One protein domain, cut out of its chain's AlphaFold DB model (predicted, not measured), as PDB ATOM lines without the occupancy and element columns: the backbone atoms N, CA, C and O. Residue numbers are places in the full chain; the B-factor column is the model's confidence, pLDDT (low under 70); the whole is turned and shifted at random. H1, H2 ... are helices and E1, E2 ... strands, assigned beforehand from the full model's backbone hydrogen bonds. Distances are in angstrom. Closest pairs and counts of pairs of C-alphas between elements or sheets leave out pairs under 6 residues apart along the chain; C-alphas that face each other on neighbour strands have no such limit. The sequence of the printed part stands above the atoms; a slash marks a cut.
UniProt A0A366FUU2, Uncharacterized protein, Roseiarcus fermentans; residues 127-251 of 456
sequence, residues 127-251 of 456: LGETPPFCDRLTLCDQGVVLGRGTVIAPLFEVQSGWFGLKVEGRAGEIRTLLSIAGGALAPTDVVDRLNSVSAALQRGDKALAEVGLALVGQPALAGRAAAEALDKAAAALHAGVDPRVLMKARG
ATOM      1  N   LEU A 127     -43.876  46.021  -3.763       75.44
ATOM      2  CA  LEU A 127     -42.502  46.171  -3.308       75.44
ATOM      3  C   LEU A 127     -41.803  47.091  -4.305       75.44
ATOM      4  O   LEU A 127     -41.495  46.690  -5.427       75.44
ATOM      5  N   GLY A 128     -41.653  48.355  -3.914       73.06
ATOM      6  CA  GLY A 128     -40.910  49.337  -4.692       73.06
ATOM      7  C   GLY A 128     -39.414  49.038  -4.697       73.06
ATOM      8  O   GLY A 128     -38.921  48.250  -3.884       73.06
ATOM      9  N   GLU A 129     -38.700  49.706  -5.602       74.75
ATOM     10  CA  GLU A 129     -37.239  49.773  -5.556       74.75
ATOM     11  C   GLU A 129     -36.792  50.287  -4.183       74.75
ATOM     12  O   GLU A 129     -37.450  51.138  -3.574       74.75
ATOM     13  N   THR A 130     -35.675  49.757  -3.687       71.00
ATOM     14  CA  THR A 130     -35.072  50.206  -2.434       71.00
ATOM     15  C   THR A 130     -34.868  51.726  -2.468       71.00
ATOM     16  O   THR A 130     -34.144  52.224  -3.334       71.00
ATOM     17  N   PRO A 131     -35.474  52.492  -1.541       75.00
ATOM     18  CA  PRO A 131     -35.242  53.925  -1.479       75.00
ATOM     19  C   PRO A 131     -33.753  54.207  -1.238       75.00
ATOM     20  O   PRO A 131     -33.109  53.470  -0.488       75.00
ATOM     21  N   PRO A 132     -33.198  55.304  -1.785       76.19
ATOM     22  CA  PRO A 132     -31.786  55.648  -1.591       76.19
ATOM     23  C   PRO A 132     -31.443  55.888  -0.113       76.19
ATOM     24  O   PRO A 132     -30.285  55.776   0.295       76.19
ATOM     25  N   PHE A 133     -32.451  56.233   0.693       90.00
ATOM     26  CA  PHE A 133     -32.344  56.388   2.131       90.00
ATOM     27  C   PHE A 133     -33.676  56.048   2.814       90.00
ATOM     28  O   PHE A 133     -34.720  56.560   2.418       90.00
ATOM     29  N   CYS A 134     -33.625  55.222   3.855       92.12
ATOM     30  CA  CYS A 134     -34.758  54.822   4.683       92.12
ATOM     31  C   CYS A 134     -34.473  55.219   6.135       92.12
ATOM     32  O   CYS A 134     -33.643  54.593   6.790       92.12
ATOM     33  N   ASP A 135     -35.148  56.244   6.655       93.19
ATOM     34  CA  ASP A 135     -35.018  56.661   8.061       93.19
ATOM     35  C   ASP A 135     -35.664  55.675   9.046       93.19
ATOM     36  O   ASP A 135     -35.343  55.673  10.232       93.19
ATOM     37  N   ARG A 136     -36.542  54.810   8.542       94.62
ATOM     38  CA  ARG A 136     -37.272  53.773   9.266       94.62
ATOM     39  C   ARG A 136     -37.172  52.441   8.532       94.62
ATOM     40  O   ARG A 136     -36.862  52.405   7.338       94.62
ATOM     41  N   LEU A 137     -37.494  51.351   9.229       95.69
ATOM     42  CA  LEU A 137     -37.588  50.039   8.593       95.69
ATOM     43  C   LEU A 137     -38.625  50.090   7.475       95.69
ATOM     44  O   LEU A 137     -39.785  50.427   7.705       95.69
ATOM     45  N   THR A 138     -38.183  49.769   6.267       94.56
ATOM     46  CA  THR A 138     -39.004  49.840   5.062       94.56
ATOM     47  C   THR A 138     -38.980  48.488   4.378       94.56
ATOM     48  O   THR A 138     -37.923  47.879   4.234       94.56
ATOM     49  N   LEU A 139     -40.148  47.994   3.978       94.44
ATOM     50  CA  LEU A 139     -40.249  46.774   3.190       94.44
ATOM     51  C   LEU A 139     -40.110  47.120   1.702       94.44
ATOM     52  O   LEU A 139     -40.864  47.939   1.182       94.44
ATOM     53  N   CYS A 140     -39.159  46.489   1.020       92.81
ATOM     54  CA  CYS A 140     -38.910  46.655  -0.412       92.81
ATOM     55  C   CYS A 140     -38.646  45.300  -1.084       92.81
ATOM     56  O   CYS A 140     -38.786  44.238  -0.473       92.81
ATOM     57  N   ASP A 141     -38.261  45.327  -2.356       87.56
ATOM     58  CA  ASP A 141     -38.060  44.129  -3.169       87.56
ATOM     59  C   ASP A 141     -36.839  43.281  -2.756       87.56
ATOM     60  O   ASP A 141     -36.760  42.098  -3.097       87.56
ATOM     61  N   GLN A 142     -35.923  43.861  -1.977       91.56
ATOM     62  CA  GLN A 142     -34.794  43.170  -1.352       91.56
ATOM     63  C   GLN A 142     -35.118  42.603   0.040       91.56
ATOM     64  O   GLN A 142     -34.360  41.779   0.553       91.56
ATOM     65  N   GLY A 143     -36.238  43.002   0.651       95.31
ATOM     66  CA  GLY A 143     -36.626  42.639   2.016       95.31
ATOM     67  C   GLY A 143     -36.835  43.863   2.902       95.31
ATOM     68  O   GLY A 143     -37.229  44.929   2.428       95.31
ATOM     69  N   VAL A 144     -36.584  43.716   4.201       96.44
ATOM     70  CA  VAL A 144     -36.613  44.831   5.154       96.44
ATOM     71  C   VAL A 144     -35.279  45.561   5.105       96.44
ATOM     72  O   VAL A 144     -34.240  44.972   5.407       96.44
ATOM     73  N   VAL A 145     -35.322  46.844   4.761       96.00
ATOM     74  CA  VAL A 145     -34.156  47.725   4.643       96.00
ATOM     75  C   VAL A 145     -34.206  48.874   5.643       96.00
ATOM     76  O   VAL A 145     -35.277  49.271   6.111       96.00
ATOM     77  N   LEU A 146     -33.034  49.422   5.959       95.56
ATOM     78  CA  LEU A 146     -32.854  50.605   6.797       95.56
ATOM     79  C   LEU A 146     -31.619  51.391   6.326       95.56
ATOM     80  O   LEU A 146     -30.680  50.824   5.770       95.56
ATOM     81  N   GLY A 147     -31.592  52.705   6.533       94.88
ATOM     82  CA  GLY A 147     -30.441  53.542   6.189       94.88
ATOM     83  C   GLY A 147     -30.227  53.642   4.690       94.88
ATOM     84  O   GLY A 147     -31.158  53.959   3.961       94.88
ATOM     85  N   ARG A 148     -29.009  53.386   4.209       93.00
ATOM     86  CA  ARG A 148     -28.637  53.518   2.785       93.00
ATOM     87  C   ARG A 148     -29.056  52.302   1.945       93.00
ATOM     88  O   ARG A 148     -28.324  51.884   1.056       93.00
ATOM     89  N   GLY A 149     -30.211  51.716   2.261       93.25
ATOM     90  CA  GLY A 149     -30.670  50.461   1.666       93.25
ATOM     91  C   GLY A 149     -30.045  49.213   2.292       93.25
ATOM     92  O   GLY A 149     -30.085  48.145   1.690       93.25
ATOM     93  N   THR A 150     -29.471  49.313   3.496       95.44
ATOM     94  CA  THR A 150     -28.894  48.158   4.187       95.44
ATOM     95  C   THR A 150     -29.988  47.137   4.494       95.44
ATOM     96  O   THR A 150     -30.953  47.441   5.199       95.44
ATOM     97  N   VAL A 151     -29.841  45.920   3.966       96.44
ATOM     98  CA  VAL A 151     -30.819  44.837   4.124       96.44
ATOM     99  C   VAL A 151     -30.691  44.218   5.514       96.44
ATOM    100  O   VAL A 151     -29.755  43.476   5.797       96.44
ATOM    101  N   ILE A 152     -31.671  44.489   6.371       96.88
ATOM    102  CA  ILE A 152     -31.773  43.924   7.720       96.88
ATOM    103  C   ILE A 152     -32.249  42.472   7.652       96.88
ATOM    104  O   ILE A 152     -31.652  41.587   8.255       96.88
ATOM    105  N   ALA A 153     -33.317  42.219   6.893       97.00
ATOM    106  CA  ALA A 153     -33.887  40.888   6.713       97.00
ATOM    107  C   ALA A 153     -34.251  40.691   5.229       97.00
ATOM    108  O   ALA A 153     -35.213  41.303   4.764       97.00
ATOM    109  N   PRO A 154     -33.496  39.882   4.468       96.44
ATOM    110  CA  PRO A 154     -33.695  39.696   3.046       96.44
ATOM    111  C   PRO A 154     -34.991  38.976   2.769       96.44
ATOM    112  O   PRO A 154     -35.394  38.076   3.511       96.44
ATOM    113  N   LEU A 155     -35.572  39.324   1.636       95.12
ATOM    114  CA  LEU A 155     -36.670  38.586   1.058       95.12
ATOM    115  C   LEU A 155     -36.174  37.225   0.538       95.12
ATOM    116  O   LEU A 155     -35.104  37.137  -0.065       95.12
ATOM    117  N   PHE A 156     -36.963  36.173   0.718       93.75
ATOM    118  CA  PHE A 156     -36.766  34.894   0.035       93.75
ATOM    119  C   PHE A 156     -38.096  34.390  -0.519       93.75
ATOM    120  O   PHE A 156     -39.152  34.691   0.034       93.75
ATOM    121  N   GLU A 157     -38.050  33.653  -1.624       89.06
ATOM    122  CA  GLU A 157     -39.242  33.063  -2.234       89.06
ATOM    123  C   GLU A 157     -39.568  31.731  -1.547       89.06
ATOM    124  O   GLU A 157     -38.693  30.882  -1.366       89.06
ATOM    125  N   VAL A 158     -40.826  31.557  -1.138       88.62
ATOM    126  CA  VAL A 158     -41.345  30.270  -0.658       88.62
ATOM    127  C   VAL A 158     -41.918  29.472  -1.830       88.62
ATOM    128  O   VAL A 158     -42.298  30.043  -2.849       88.62
ATOM    129  N   GLN A 159     -42.035  28.148  -1.688       80.62
ATOM    130  CA  GLN A 159     -42.519  27.252  -2.756       80.62
ATOM    131  C   GLN A 159     -43.893  27.645  -3.332       80.62
ATOM    132  O   GLN A 159     -44.197  27.344  -4.483       80.62
ATOM    133  N   SER A 160     -44.720  28.354  -2.562       77.88
ATOM    134  CA  SER A 160     -46.022  28.863  -3.002       77.88
ATOM    135  C   SER A 160     -45.943  30.080  -3.940       77.88
ATOM    136  O   SER A 160     -46.981  30.548  -4.404       77.88
ATOM    137  N   GLY A 161     -44.743  30.598  -4.232       76.31
ATOM    138  CA  GLY A 161     -44.528  31.814  -5.024       76.31
ATOM    139  C   GLY A 161     -44.761  33.112  -4.245       76.31
ATOM    140  O   GLY A 161     -44.691  34.196  -4.822       76.31
ATOM    141  N   TRP A 162     -45.046  33.017  -2.945       86.56
ATOM    142  CA  TRP A 162     -45.034  34.152  -2.026       86.56
ATOM    143  C   TRP A 162     -43.623  34.404  -1.500       86.56
ATOM    144  O   TRP A 162     -42.677  33.684  -1.821       86.56
ATOM    145  N   PHE A 163     -43.477  35.430  -0.670       90.50
ATOM    146  CA  PHE A 163     -42.190  35.793  -0.101       90.50
ATOM    147  C   PHE A 163     -42.213  35.718   1.421       90.50
ATOM    148  O   PHE A 163     -43.232  35.977   2.044       90.50
ATOM    149  N   GLY A 164     -41.077  35.387   2.021       94.19
ATOM    150  CA  GLY A 164     -40.824  35.539   3.451       94.19
ATOM    151  C   GLY A 164     -39.587  36.395   3.701       94.19
ATOM    152  O   GLY A 164     -38.901  36.811   2.767       94.19
ATOM    153  N   LEU A 165     -39.283  36.634   4.974       96.81
ATOM    154  CA  LEU A 165     -38.040  37.257   5.424       96.81
ATOM    155  C   LEU A 165     -37.101  36.205   6.015       96.81
ATOM    156  O   LEU A 165     -37.506  35.414   6.870       96.81
ATOM    157  N   LYS A 166     -35.834  36.217   5.600       96.25
ATOM    158  CA  LYS A 166     -34.794  35.318   6.115       96.25
ATOM    159  C   LYS A 166     -34.316  35.794   7.491       96.25
ATOM    160  O   LYS A 166     -33.284  36.455   7.600       96.25
ATOM    161  N   VAL A 167     -35.115  35.490   8.513       96.50
ATOM    162  CA  VAL A 167     -34.894  35.862   9.923       96.50
ATOM    163  C   VAL A 167     -34.235  34.723  10.711       96.50
ATOM    164  O   VAL A 167     -33.357  34.964  11.542       96.50
ATOM    165  N   GLU A 168     -34.624  33.478  10.427       92.88
ATOM    166  CA  GLU A 168     -34.072  32.286  11.074       92.88
ATOM    167  C   GLU A 168     -32.563  32.150  10.811       92.88
ATOM    168  O   GLU A 168     -32.072  32.421   9.712       92.88
ATOM    169  N   GLY A 169     -31.811  31.798  11.858       93.25
ATOM    170  CA  GLY A 169     -30.346  31.739  11.824       93.25
ATOM    171  C   GLY A 169     -29.642  33.104  11.796       93.25
ATOM    172  O   GLY A 169     -28.417  33.145  11.809       93.25
ATOM    173  N   ARG A 170     -30.381  34.227  11.785       96.00
ATOM    174  CA  ARG A 170     -29.820  35.593  11.702       96.00
ATOM    175  C   ARG A 170     -30.222  36.507  12.855       96.00
ATOM    176  O   ARG A 170     -30.009  37.715  12.796       96.00
ATOM    177  N   ALA A 171     -30.768  35.946  13.932       94.75
ATOM    178  CA  ALA A 171     -31.239  36.709  15.087       94.75
ATOM    179  C   ALA A 171     -30.155  37.636  15.677       94.75
ATOM    180  O   ALA A 171     -30.420  38.814  15.921       94.75
ATOM    181  N   GLY A 172     -28.929  37.131  15.867       93.69
ATOM    182  CA  GLY A 172     -27.807  37.918  16.395       93.69
ATOM    183  C   GLY A 172     -27.366  39.048  15.458       93.69
ATOM    184  O   GLY A 172     -27.107  40.165  15.909       93.69
ATOM    185  N   GLU A 173     -27.354  38.783  14.152       96.06
ATOM    186  CA  GLU A 173     -27.014  39.762  13.116       96.06
ATOM    187  C   GLU A 173     -28.051  40.891  13.056       96.06
ATOM    188  O   GLU A 173     -27.706  42.064  13.196       96.06
ATOM    189  N   ILE A 174     -29.335  40.532  12.951       96.50
ATOM    190  CA  ILE A 174     -30.463  41.471  12.912       96.50
ATOM    191  C   ILE A 174     -30.447  42.373  14.147       96.50
ATOM    192  O   ILE A 174     -30.516  43.597  14.026       96.50
ATOM    193  N   ARG A 175     -30.317  41.789  15.345       95.38
ATOM    194  CA  ARG A 175     -30.267  42.567  16.591       95.38
ATOM    195  C   ARG A 175     -29.070  43.506  16.626       95.38
ATOM    196  O   ARG A 175     -29.214  44.631  17.096       95.38
ATOM    197  N   THR A 176     -27.920  43.077  16.124       95.62
ATOM    198  CA  THR A 176     -26.707  43.904  16.080       95.62
ATOM    199  C   THR A 176     -26.878  45.093  15.148       95.62
ATOM    200  O   THR A 176     -26.635  46.224  15.565       95.62
ATOM    201  N   LEU A 177     -27.377  44.866  13.931       96.31
ATOM    202  CA  LEU A 177     -27.645  45.929  12.962       96.31
ATOM    203  C   LEU A 177     -28.638  46.956  13.513       96.31
ATOM    204  O   LEU A 177     -28.363  48.154  13.496       96.31
ATOM    205  N   LEU A 178     -29.754  46.492  14.075       95.44
ATOM    206  CA  LEU A 178     -30.757  47.376  14.669       95.44
ATOM    207  C   LEU A 178     -30.224  48.115  15.901       95.44
ATOM    208  O   LEU A 178     -30.528  49.292  16.086       95.44
ATOM    209  N   SER A 179     -29.365  47.473  16.698       94.75
ATOM    210  CA  SER A 179     -28.738  48.137  17.843       94.75
ATOM    211  C   SER A 179     -27.795  49.257  17.399       94.75
ATOM    212  O   SER A 179     -27.811  50.353  17.954       94.75
ATOM    213  N   ILE A 180     -26.987  49.003  16.368       94.31
ATOM    214  CA  ILE A 180     -26.059  49.990  15.800       94.31
ATOM    215  C   ILE A 180     -26.821  51.155  15.168       94.31
ATOM    216  O   ILE A 180     -26.422  52.305  15.349       94.31
ATOM    217  N   ALA A 181     -27.923  50.868  14.471       94.06
ATOM    218  CA  ALA A 181     -28.805  51.881  13.907       94.06
ATOM    219  C   ALA A 181     -29.420  52.785  14.989       94.06
ATOM    220  O   ALA A 181     -29.422  54.006  14.836       94.06
ATOM    221  N   GLY A 182     -29.912  52.193  16.082       93.38
ATOM    222  CA  GLY A 182     -30.535  52.924  17.188       93.38
ATOM    223  C   GLY A 182     -29.553  53.536  18.192       93.38
ATOM    224  O   GLY A 182     -29.971  54.317  19.042       93.38
ATOM    225  N   GLY A 183     -28.266  53.177  18.133       93.50
ATOM    226  CA  GLY A 183     -27.262  53.573  19.129       93.50
ATOM    227  C   GLY A 183     -27.498  52.982  20.528       93.50
ATOM    228  O   GLY A 183     -26.876  53.419  21.492       93.50
ATOM    229  N   ALA A 184     -28.393  52.005  20.649       94.12
ATOM    230  CA  ALA A 184     -28.796  51.368  21.897       94.12
ATOM    231  C   ALA A 184     -29.134  49.897  21.637       94.12
ATOM    232  O   ALA A 184     -29.367  49.505  20.500       94.12
ATOM    233  N   LEU A 185     -29.168  49.071  22.681       94.06
ATOM    234  CA  LEU A 185     -29.494  47.655  22.535       94.06
ATOM    235  C   LEU A 185     -30.917  47.475  21.977       94.06
ATOM    236  O   LEU A 185     -31.890  47.897  22.601       94.06
ATOM    237  N   ALA A 186     -31.038  46.812  20.825       93.50
ATOM    238  CA  ALA A 186     -32.328  46.496  20.231       93.50
ATOM    239  C   ALA A 186     -33.135  45.545  21.146       93.50
ATOM    240  O   ALA A 186     -32.549  44.609  21.718       93.50
ATOM    241  N   PRO A 187     -34.469  45.733  21.250       93.62
ATOM    242  CA  PRO A 187     -35.352  44.849  22.006       93.62
ATOM    243  C   PRO A 187     -35.146  43.373  21.651       93.62
ATOM    244  O   PRO A 187     -34.892  43.022  20.498       93.62
ATOM    245  N   THR A 188     -35.234  42.489  22.644       90.31
ATOM    246  CA  THR A 188     -35.014  41.045  22.449       90.31
ATOM    247  C   THR A 188     -36.075  40.399  21.564       90.31
ATOM    248  O   THR A 188     -35.765  39.456  20.848       90.31
ATOM    249  N   ASP A 189     -37.298  40.931  21.576       93.75
ATOM    250  CA  ASP A 189     -38.456  40.440  20.820       93.75
ATOM    251  C   ASP A 189     -38.513  40.969  19.376       93.75
ATOM    252  O   ASP A 189     -39.420  40.632  18.616       93.75
ATOM    253  N   VAL A 190     -37.541  41.788  18.955       95.19
ATOM    254  CA  VAL A 190     -37.512  42.372  17.605       95.19
ATOM    255  C   VAL A 190     -37.502  41.305  16.503       95.19
ATOM    256  O   VAL A 190     -38.114  41.479  15.451       95.19
ATOM    257  N   VAL A 191     -36.841  40.175  16.766       95.44
ATOM    258  CA  VAL A 191     -36.751  39.029  15.854       95.44
ATOM    259  C   VAL A 191     -38.110  38.338  15.734       95.44
ATOM    260  O   VAL A 191     -38.543  38.038  14.624       95.44
ATOM    261  N   ASP A 192     -38.831  38.173  16.843       94.88
ATOM    262  CA  ASP A 192     -40.169  37.569  16.866       94.88
ATOM    263  C   ASP A 192     -41.193  38.437  16.119       94.88
ATOM    264  O   ASP A 192     -42.034  37.936  15.362       94.88
ATOM    265  N   ARG A 193     -41.078  39.764  16.251       96.19
ATOM    266  CA  ARG A 193     -41.893  40.708  15.474       96.19
ATOM    267  C   ARG A 193     -41.592  40.607  13.976       96.19
ATOM    268  O   ARG A 193     -42.523  40.547  13.177       96.19
ATOM    269  N   LEU A 194     -40.319  40.508  13.579       96.50
ATOM    270  CA  LEU A 194     -39.942  40.302  12.172       96.50
ATOM    271  C   LEU A 194     -40.384  38.934  11.630       96.50
ATOM    272  O   LEU A 194     -40.776  38.844  10.468       96.50
ATOM    273  N   ASN A 195     -40.403  37.887  12.456       96.88
ATOM    274  CA  ASN A 195     -41.005  36.601  12.092       96.88
ATOM    275  C   ASN A 195     -42.512  36.734  11.830       96.88
ATOM    276  O   ASN A 195     -43.025  36.157  10.873       96.88
ATOM    277  N   SER A 196     -43.220  37.557  12.608       95.31
ATOM    278  CA  SER A 196     -44.641  37.849  12.368       95.31
ATOM    279  C   SER A 196     -44.862  38.597  11.044       95.31
ATOM    280  O   SER A 196     -45.784  38.262  10.297       95.31
ATOM    281  N   VAL A 197     -43.976  39.545  10.704       95.81
ATOM    282  CA  VAL A 197     -43.960  40.218   9.390       95.81
ATOM    283  C   VAL A 197     -43.704  39.208   8.267       95.81
ATOM    284  O   VAL A 197     -44.429  39.195   7.273       95.81
ATOM    285  N   SER A 198     -42.724  38.315   8.441       96.75
ATOM    286  CA  SER A 198     -42.416  37.230   7.499       96.75
ATOM    287  C   SER A 198     -43.637  36.346   7.237       96.75
ATOM    288  O   SER A 198     -43.993  36.102   6.086       96.75
ATOM    289  N   ALA A 199     -44.342  35.934   8.294       94.75
ATOM    290  CA  ALA A 199     -45.533  35.101   8.184       94.75
ATOM    291  C   ALA A 199     -46.683  35.803   7.438       94.75
ATOM    292  O   ALA A 199     -47.418  35.151   6.698       94.75
ATOM    293  N   ALA A 200     -46.853  37.120   7.606       92.06
ATOM    294  CA  ALA A 200     -47.831  37.894   6.840       92.06
ATOM    295  C   ALA A 200     -47.485  37.926   5.341       92.06
ATOM    296  O   ALA A 200     -48.355  37.666   4.507       92.06
ATOM    297  N   LEU A 201     -46.208  38.132   4.996       93.19
ATOM    298  CA  LEU A 201     -45.742  38.106   3.604       93.19
ATOM    299  C   LEU A 201     -45.928  36.738   2.945       93.19
ATOM    300  O   LEU A 201     -46.353  36.670   1.791       93.19
ATOM    301  N   GLN A 202     -45.700  35.651   3.687       93.00
ATOM    302  CA  GLN A 202     -45.883  34.287   3.180       93.00
ATOM    303  C   GLN A 202     -47.347  33.969   2.848       93.00
ATOM    304  O   GLN A 202     -47.614  33.084   2.036       93.00
ATOM    305  N   ARG A 203     -48.296  34.702   3.447       90.56
ATOM    306  CA  ARG A 203     -49.732  34.643   3.130       90.56
ATOM    307  C   ARG A 203     -50.156  35.636   2.041       90.56
ATOM    308  O   ARG A 203     -51.333  35.676   1.699       90.56
ATOM    309  N   GLY A 204     -49.232  36.444   1.520       87.75
ATOM    310  CA  GLY A 204     -49.521  37.510   0.560       87.75
ATOM    311  C   GLY A 204     -50.169  38.759   1.171       87.75
ATOM    312  O   GLY A 204     -50.624  39.627   0.429       87.75
ATOM    313  N   ASP A 205     -50.208  38.886   2.501       90.62
ATOM    314  CA  ASP A 205     -50.827  40.021   3.194       90.62
ATOM    315  C   ASP A 205     -49.808  41.141   3.439       90.62
ATOM    316  O   ASP A 205     -49.210  41.282   4.511       90.62
ATOM    317  N   LYS A 206     -49.578  41.939   2.392       88.69
ATOM    318  CA  LYS A 206     -48.611  43.044   2.425       88.69
ATOM    319  C   LYS A 206     -49.006  44.145   3.415       88.69
ATOM    320  O   LYS A 206     -48.135  44.701   4.075       88.69
ATOM    321  N   ALA A 207     -50.299  44.446   3.536       84.56
ATOM    322  CA  ALA A 207     -50.781  45.492   4.436       84.56
ATOM    323  C   ALA A 207     -50.504  45.120   5.899       84.56
ATOM    324  O   ALA A 207     -49.953  45.926   6.649       84.56
ATOM    325  N   LEU A 208     -50.797  43.874   6.288       87.69
ATOM    326  CA  LEU A 208     -50.470  43.378   7.621       87.69
ATOM    327  C   LEU A 208     -48.957  43.335   7.864       87.69
ATOM    328  O   LEU A 208     -48.510  43.645   8.967       87.69
ATOM    329  N   ALA A 209     -48.160  42.992   6.847       93.12
ATOM    330  CA  ALA A 209     -46.705  43.027   6.942       93.12
ATOM    331  C   ALA A 209     -46.169  44.451   7.186       93.12
ATOM    332  O   ALA A 209     -45.315  44.634   8.051       93.12
ATOM    333  N   GLU A 210     -46.682  45.465   6.480       89.06
ATOM    334  CA  GLU A 210     -46.298  46.873   6.676       89.06
ATOM    335  C   GLU A 210     -46.725  47.404   8.054       89.06
ATOM    336  O   GLU A 210     -45.930  48.064   8.728       89.06
ATOM    337  N   VAL A 211     -47.935  47.064   8.521       87.44
ATOM    338  CA  VAL A 211     -48.392  47.389   9.885       87.44
ATOM    339  C   VAL A 211     -47.498  46.713  10.925       87.44
ATOM    340  O   VAL A 211     -47.023  47.367  11.852       87.44
ATOM    341  N   GLY A 212     -47.215  45.420  10.754       92.25
ATOM    342  CA  GLY A 212     -46.311  44.673  11.622       92.25
ATOM    343  C   GLY A 212     -44.913  45.291  11.663       92.25
ATOM    344  O   GLY A 212     -44.343  45.421  12.743       92.25
ATOM    345  N   LEU A 213     -44.398  45.742  10.513       94.44
ATOM    346  CA  LEU A 213     -43.094  46.394  10.408       94.44
ATOM    347  C   LEU A 213     -43.062  47.738  11.145       94.44
ATOM    348  O   LEU A 213     -42.109  48.011  11.874       94.44
ATOM    349  N   ALA A 214     -44.119  48.545  11.023       89.25
ATOM    350  CA  ALA A 214     -44.262  49.788  11.781       89.25
ATOM    351  C   ALA A 214     -44.296  49.534  13.303       89.25
ATOM    352  O   ALA A 214     -43.723  50.302  14.076       89.25
ATOM    353  N   LEU A 215     -44.900  48.419  13.735       90.56
ATOM    354  CA  LEU A 215     -44.973  47.997  15.139       90.56
ATOM    355  C   LEU A 215     -43.684  47.349  15.675       90.56
ATOM    356  O   LEU A 215     -43.571  47.128  16.884       90.56
ATOM    357  N   VAL A 216     -42.677  47.079  14.835       93.19
ATOM    358  CA  VAL A 216     -41.351  46.636  15.311       93.19
ATOM    359  C   VAL A 216     -40.727  47.692  16.239       93.19
ATOM    360  O   VAL A 216     -39.959  47.337  17.133       93.19
ATOM    361  N   GLY A 217     -41.117  48.966  16.100       78.00
ATOM    362  CA  GLY A 217     -40.856  50.005  17.103       78.00
ATOM    363  C   GLY A 217     -39.392  50.427  17.209       78.00
ATOM    364  O   GLY A 217     -38.951  50.838  18.280       78.00
ATOM    365  N   GLN A 218     -38.623  50.301  16.124       76.50
ATOM    366  CA  GLN A 218     -37.246  50.793  16.100       76.50
ATOM    367  C   GLN A 218     -37.225  52.323  16.034       76.50
ATOM    368  O   GLN A 218     -38.027  52.903  15.293       76.50
ATOM    369  N   PRO A 219     -36.317  52.987  16.773       72.31
ATOM    370  CA  PRO A 219     -36.128  54.420  16.629       72.31
ATOM    371  C   PRO A 219     -35.738  54.740  15.182       72.31
ATOM    372  O   PRO A 219     -35.007  53.982  14.540       72.31
ATOM    373  N   ALA A 220     -36.234  55.869  14.672       86.50
ATOM    374  CA  ALA A 220     -35.776  56.385  13.391       86.50
ATOM    375  C   ALA A 220     -34.253  56.586  13.438       86.50
ATOM    376  O   ALA A 220     -33.700  56.977  14.471       86.50
ATOM    377  N   LEU A 221     -33.573  56.326  12.324       91.50
ATOM    378  CA  LEU A 221     -32.141  56.567  12.219       91.50
ATOM    379  C   LEU A 221     -31.831  58.027  12.546       91.50
ATOM    380  O   LEU A 221     -32.381  58.941  11.934       91.50
ATOM    381  N   ALA A 222     -30.864  58.243  13.437       87.94
ATOM    382  CA  ALA A 222     -30.435  59.568  13.886       87.94
ATOM    383  C   ALA A 222     -29.679  60.397  12.814       87.94
ATOM    384  O   ALA A 222     -28.950  61.330  13.141       87.94
ATOM    385  N   GLY A 223     -29.812  60.053  11.527       89.38
ATOM    386  CA  GLY A 223     -29.210  60.756  10.394       89.38
ATOM    387  C   GLY A 223     -28.220  59.920   9.576       89.38
ATOM    388  O   GLY A 223     -28.126  58.697   9.704       89.38
ATOM    389  N   ARG A 224     -27.464  60.594   8.697       89.75
ATOM    390  CA  ARG A 224     -26.564  59.950   7.719       89.75
ATOM    391  C   ARG A 224     -25.419  59.164   8.358       89.75
ATOM    392  O   ARG A 224     -25.122  58.072   7.893       89.75
ATOM    393  N   ALA A 225     -24.834  59.673   9.442       89.81
ATOM    394  CA  ALA A 225     -23.748  58.987  10.145       89.81
ATOM    395  C   ALA A 225     -24.195  57.633  10.730       89.81
ATOM    396  O   ALA A 225     -23.443  56.660  10.694       89.81
ATOM    397  N   ALA A 226     -25.436  57.546  11.227       91.69
ATOM    398  CA  ALA A 226     -26.009  56.287  11.699       91.69
ATOM    399  C   ALA A 226     -26.225  55.301  10.539       91.69
ATOM    400  O   ALA A 226     -25.913  54.120  10.670       91.69
ATOM    401  N   ALA A 227     -26.673  55.792   9.382       93.31
ATOM    402  CA  ALA A 227     -26.841  54.968   8.188       93.31
ATOM    403  C   ALA A 227     -25.507  54.455   7.612       93.31
ATOM    404  O   ALA A 227     -25.438  53.315   7.173       93.31
ATOM    405  N   GLU A 228     -24.440  55.258   7.639       92.38
ATOM    406  CA  GLU A 228     -23.093  54.816   7.239       92.38
ATOM    407  C   GLU A 228     -22.515  53.784   8.207       92.38
ATOM    408  O   GLU A 228     -21.888  52.814   7.785       92.38
ATOM    409  N   ALA A 229     -22.736  53.964   9.510       93.81
ATOM    410  CA  ALA A 229     -22.319  52.980  10.500       93.81
ATOM    411  C   ALA A 229     -23.066  51.650  10.345       93.81
ATOM    412  O   ALA A 229     -22.460  50.593  10.498       93.81
ATOM    413  N   LEU A 230     -24.362  51.709  10.033       95.50
ATOM    414  CA  LEU A 230     -25.181  50.539   9.741       95.50
ATOM    415  C   LEU A 230     -24.661  49.781   8.510       95.50
ATOM    416  O   LEU A 230     -24.505  48.565   8.566       95.50
ATOM    417  N   ASP A 231     -24.341  50.501   7.434       94.25
ATOM    418  CA  ASP A 231     -23.813  49.924   6.195       94.25
ATOM    419  C   ASP A 231     -22.455  49.230   6.413       94.25
ATOM    420  O   ASP A 231     -22.273  48.061   6.069       94.25
ATOM    421  N   LYS A 232     -21.529  49.901   7.115       95.00
ATOM    422  CA  LYS A 232     -20.236  49.317   7.515       95.00
ATOM    423  C   LYS A 232     -20.408  48.083   8.404       95.00
ATOM    424  O   LYS A 232     -19.683  47.105   8.239       95.00
ATOM    425  N   ALA A 233     -21.358  48.112   9.339       95.94
ATOM    426  CA  ALA A 233     -21.635  46.976  10.212       95.94
ATOM    427  C   ALA A 233     -22.173  45.770   9.431       95.94
ATOM    428  O   ALA A 233     -21.741  44.649   9.687       95.94
ATOM    429  N   ALA A 234     -23.058  45.985   8.454       96.12
ATOM    430  CA  ALA A 234     -23.555  44.915   7.591       96.12
ATOM    431  C   ALA A 234     -22.435  44.291   6.749       96.12
ATOM    432  O   ALA A 234     -22.337  43.066   6.675       96.12
ATOM    433  N   ALA A 235     -21.543  45.111   6.187       93.38
ATOM    434  CA  ALA A 235     -20.370  44.618   5.468       93.38
ATOM    435  C   ALA A 235     -19.446  43.778   6.373       93.38
ATOM    436  O   ALA A 235     -18.994  42.707   5.971       93.38
ATOM    437  N   ALA A 236     -19.211  44.220   7.612       94.31
ATOM    438  CA  ALA A 236     -18.390  43.488   8.576       94.31
ATOM    439  C   ALA A 236     -19.021  42.150   9.001       94.31
ATOM    440  O   ALA A 236     -18.328  41.136   9.056       94.31
ATOM    441  N   LEU A 237     -20.337  42.117   9.245       94.25
ATOM    442  CA  LEU A 237     -21.064  40.873   9.536       94.25
ATOM    443  C   LEU A 237     -20.979  39.894   8.360       94.25
ATOM    444  O   LEU A 237     -20.739  38.707   8.566       94.25
ATOM    445  N   HIS A 238     -21.100  40.388   7.126       90.56
ATOM    446  CA  HIS A 238     -20.938  39.565   5.927       90.56
ATOM    447  C   HIS A 238     -19.518  38.993   5.788       90.56
ATOM    448  O   HIS A 238     -19.351  37.869   5.321       90.56
ATOM    449  N   ALA A 239     -18.507  39.731   6.248       91.12
ATOM    450  CA  ALA A 239     -17.123  39.271   6.330       91.12
ATOM    451  C   ALA A 239     -16.854  38.305   7.506       91.12
ATOM    452  O   ALA A 239     -15.720  37.870   7.688       91.12
ATOM    453  N   GLY A 240     -17.873  37.959   8.303       93.19
ATOM    454  CA  GLY A 240     -17.763  37.015   9.417       93.19
ATOM    455  C   GLY A 240     -17.318  37.636  10.741       93.19
ATOM    456  O   GLY A 240     -16.998  36.898  11.673       93.19
ATOM    457  N   VAL A 241     -17.297  38.968  10.861       93.56
ATOM    458  CA  VAL A 241     -16.994  39.625  12.139       93.56
ATOM    459  C   VAL A 241     -18.088  39.295  13.151       93.56
ATOM    460  O   VAL A 241     -19.276  39.466  12.879       93.56
ATOM    461  N   ASP A 242     -17.680  38.854  14.341       92.88
ATOM    462  CA  ASP A 242     -18.610  38.496  15.408       92.88
ATOM    463  C   ASP A 242     -19.507  39.698  15.802       92.88
ATOM    464  O   ASP A 242     -18.996  40.797  16.067       92.88
ATOM    465  N   PRO A 243     -20.840  39.519  15.894       94.50
ATOM    466  CA  PRO A 243     -21.752  40.618  16.192       94.50
ATOM    467  C   PRO A 243     -21.460  41.334  17.524       94.50
ATOM    468  O   PRO A 243     -21.617  42.554  17.626       94.50
ATOM    469  N   ARG A 244     -20.954  40.623  18.544       90.94
ATOM    470  CA  ARG A 244     -20.613  41.207  19.854       90.94
ATOM    471  C   ARG A 244     -19.415  42.146  19.751       90.94
ATOM    472  O   ARG A 244     -19.372  43.154  20.460       90.94
ATOM    473  N   VAL A 245     -18.457  41.845  18.871       93.69
ATOM    474  CA  VAL A 245     -17.300  42.717  18.608       93.69
ATOM    475  C   VAL A 245     -17.770  44.049  18.027       93.69
ATOM    476  O   VAL A 245     -17.341  45.102  18.501       93.69
ATOM    477  N   LEU A 246     -18.710  44.016  17.077       95.25
ATOM    478  CA  LEU A 246     -19.273  45.224  16.468       95.25
ATOM    479  C   LEU A 246     -20.067  46.068  17.470       95.25
ATOM    480  O   LEU A 246     -19.876  47.283  17.533       95.25
ATOM    481  N   MET A 247     -20.907  45.441  18.299       94.19
ATOM    482  CA  MET A 247     -21.645  46.157  19.349       94.19
ATOM    483  C   MET A 247     -20.696  46.822  20.352       94.19
ATOM    484  O   MET A 247     -20.828  48.015  20.637       94.19
ATOM    485  N   LYS A 248     -19.677  46.085  20.818       93.75
ATOM    486  CA  LYS A 248     -18.658  46.601  21.741       93.75
ATOM    487  C   LYS A 248     -17.871  47.765  21.137       93.75
ATOM    488  O   LYS A 248     -17.635  48.751  21.832       93.75
ATOM    489  N   ALA A 249     -17.498  47.685  19.859       93.50
ATOM    490  CA  ALA A 249     -16.793  48.759  19.153       93.50
ATOM    491  C   ALA A 249     -17.608  50.062  19.077       93.50
ATOM    492  O   ALA A 249     -17.038  51.144  18.966       93.50
ATOM    493  N   ARG A 250     -18.940  49.973  19.177       94.06
ATOM    494  CA  ARG A 250     -19.856  51.123  19.187       94.06
ATOM    495  C   ARG A 250     -20.266  51.561  20.595       94.06
ATOM    496  O   ARG A 250     -21.141  52.409  20.725       94.06
ATOM    497  N   GLY A 251     -19.654  51.000  21.641       95.44
ATOM    498  CA  GLY A 251     -20.008  51.300  23.032       95.44
ATOM    499  C   GLY A 251     -21.395  50.789  23.435       95.44
ATOM    500  O   GLY A 251     -21.915  51.189  24.473       95.44
TER     501      GLY A 251
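What this domain is: This is residues 127 to 251 of the 456 residues of an uncharacterized protein of Roseiarcus fermentans (UniProt A0A366FUU2). A small sheet of four strands, curled like part of a barrel, has the helices H1, H2 and H4 over one face; H2 makes a helical hairpin with H3, which only grazes the sheet, towards one end of the domain, and H1 and H4 run side by side towards the other. H5 packs on H1 clear of the sheet, and the centres of H1, H4 and H5 make a triangle in which H1 touches both H4 and H5. The 125 printed residues hold four named strands and then five named helices, in the order E1 E2 E3 E4 H1 H2 H3 H4 H5; the sheet order is E1 - E2 - E3 - E4, antiparallel throughout, and the class is mixed, helices and strands. The whole is compact, with a radius of gyration of the C-alphas of 13.6 A, and has an elongated outline spanning 41 by 27 by 24 A.

Where its parts are: The sheet holds E1, residues 134 to 140, E2, residues 143 to 147, E3, residues 150 to 157 and 19.4 A long, and E4, residues 163 to 165. C-alpha 134 begins E1 at (-34.758, 54.822, 4.683). The helices are H1, residues 171 to 182, 16.4 A; H2, residues 190 to 202, 18.5 A; H3, residues 206 to 214, 12.3 A; H4, residues 224 to 238, 21.2 A; and H5, residues 243 to 249, ending at C-alpha 249 at (-16.793, 48.759, 19.153).

How they stand to each other: The strands form a meander, each the antiparallel neighbour of the one before. N 138 and O 145 are 3.0 A apart between E1 and E2, N 144 and O 153 2.8 A between E2 and E3, and N 156 and O 164 2.9 A between E3 and E4. E3 bends by 61 degrees at residue 153. H1 and the sheet make two layers, a helix on one face of a sheet; its height over the sheet is 9.6 A. H2 and H4 are on the same face as H1. The hub H1 touches H4 at a shallow tilt of 19 degrees, opposite ways, closest at the C-alphas of Ala 181 and Ala 226, 5.7 A. H1 touches H5 at 27 degrees, a shallow tilt, the same way, closest at C-alphas 176 and 243, 5.9 A. H2 and H3, a helical hairpin, touch closest at C-alphas 197 and 209, 4.6 A. H3 only grazes the sheet with residues 206 to 214. In H1 to H5 every O i to N i+4 pair is within hydrogen-bond range.

The domain as a whole: The C-alphas farthest apart, of Ser 160 and Gly 251, are 43.1 A apart. The printed part has no cut and no long link. No printed residue is under 70 in pLDDT.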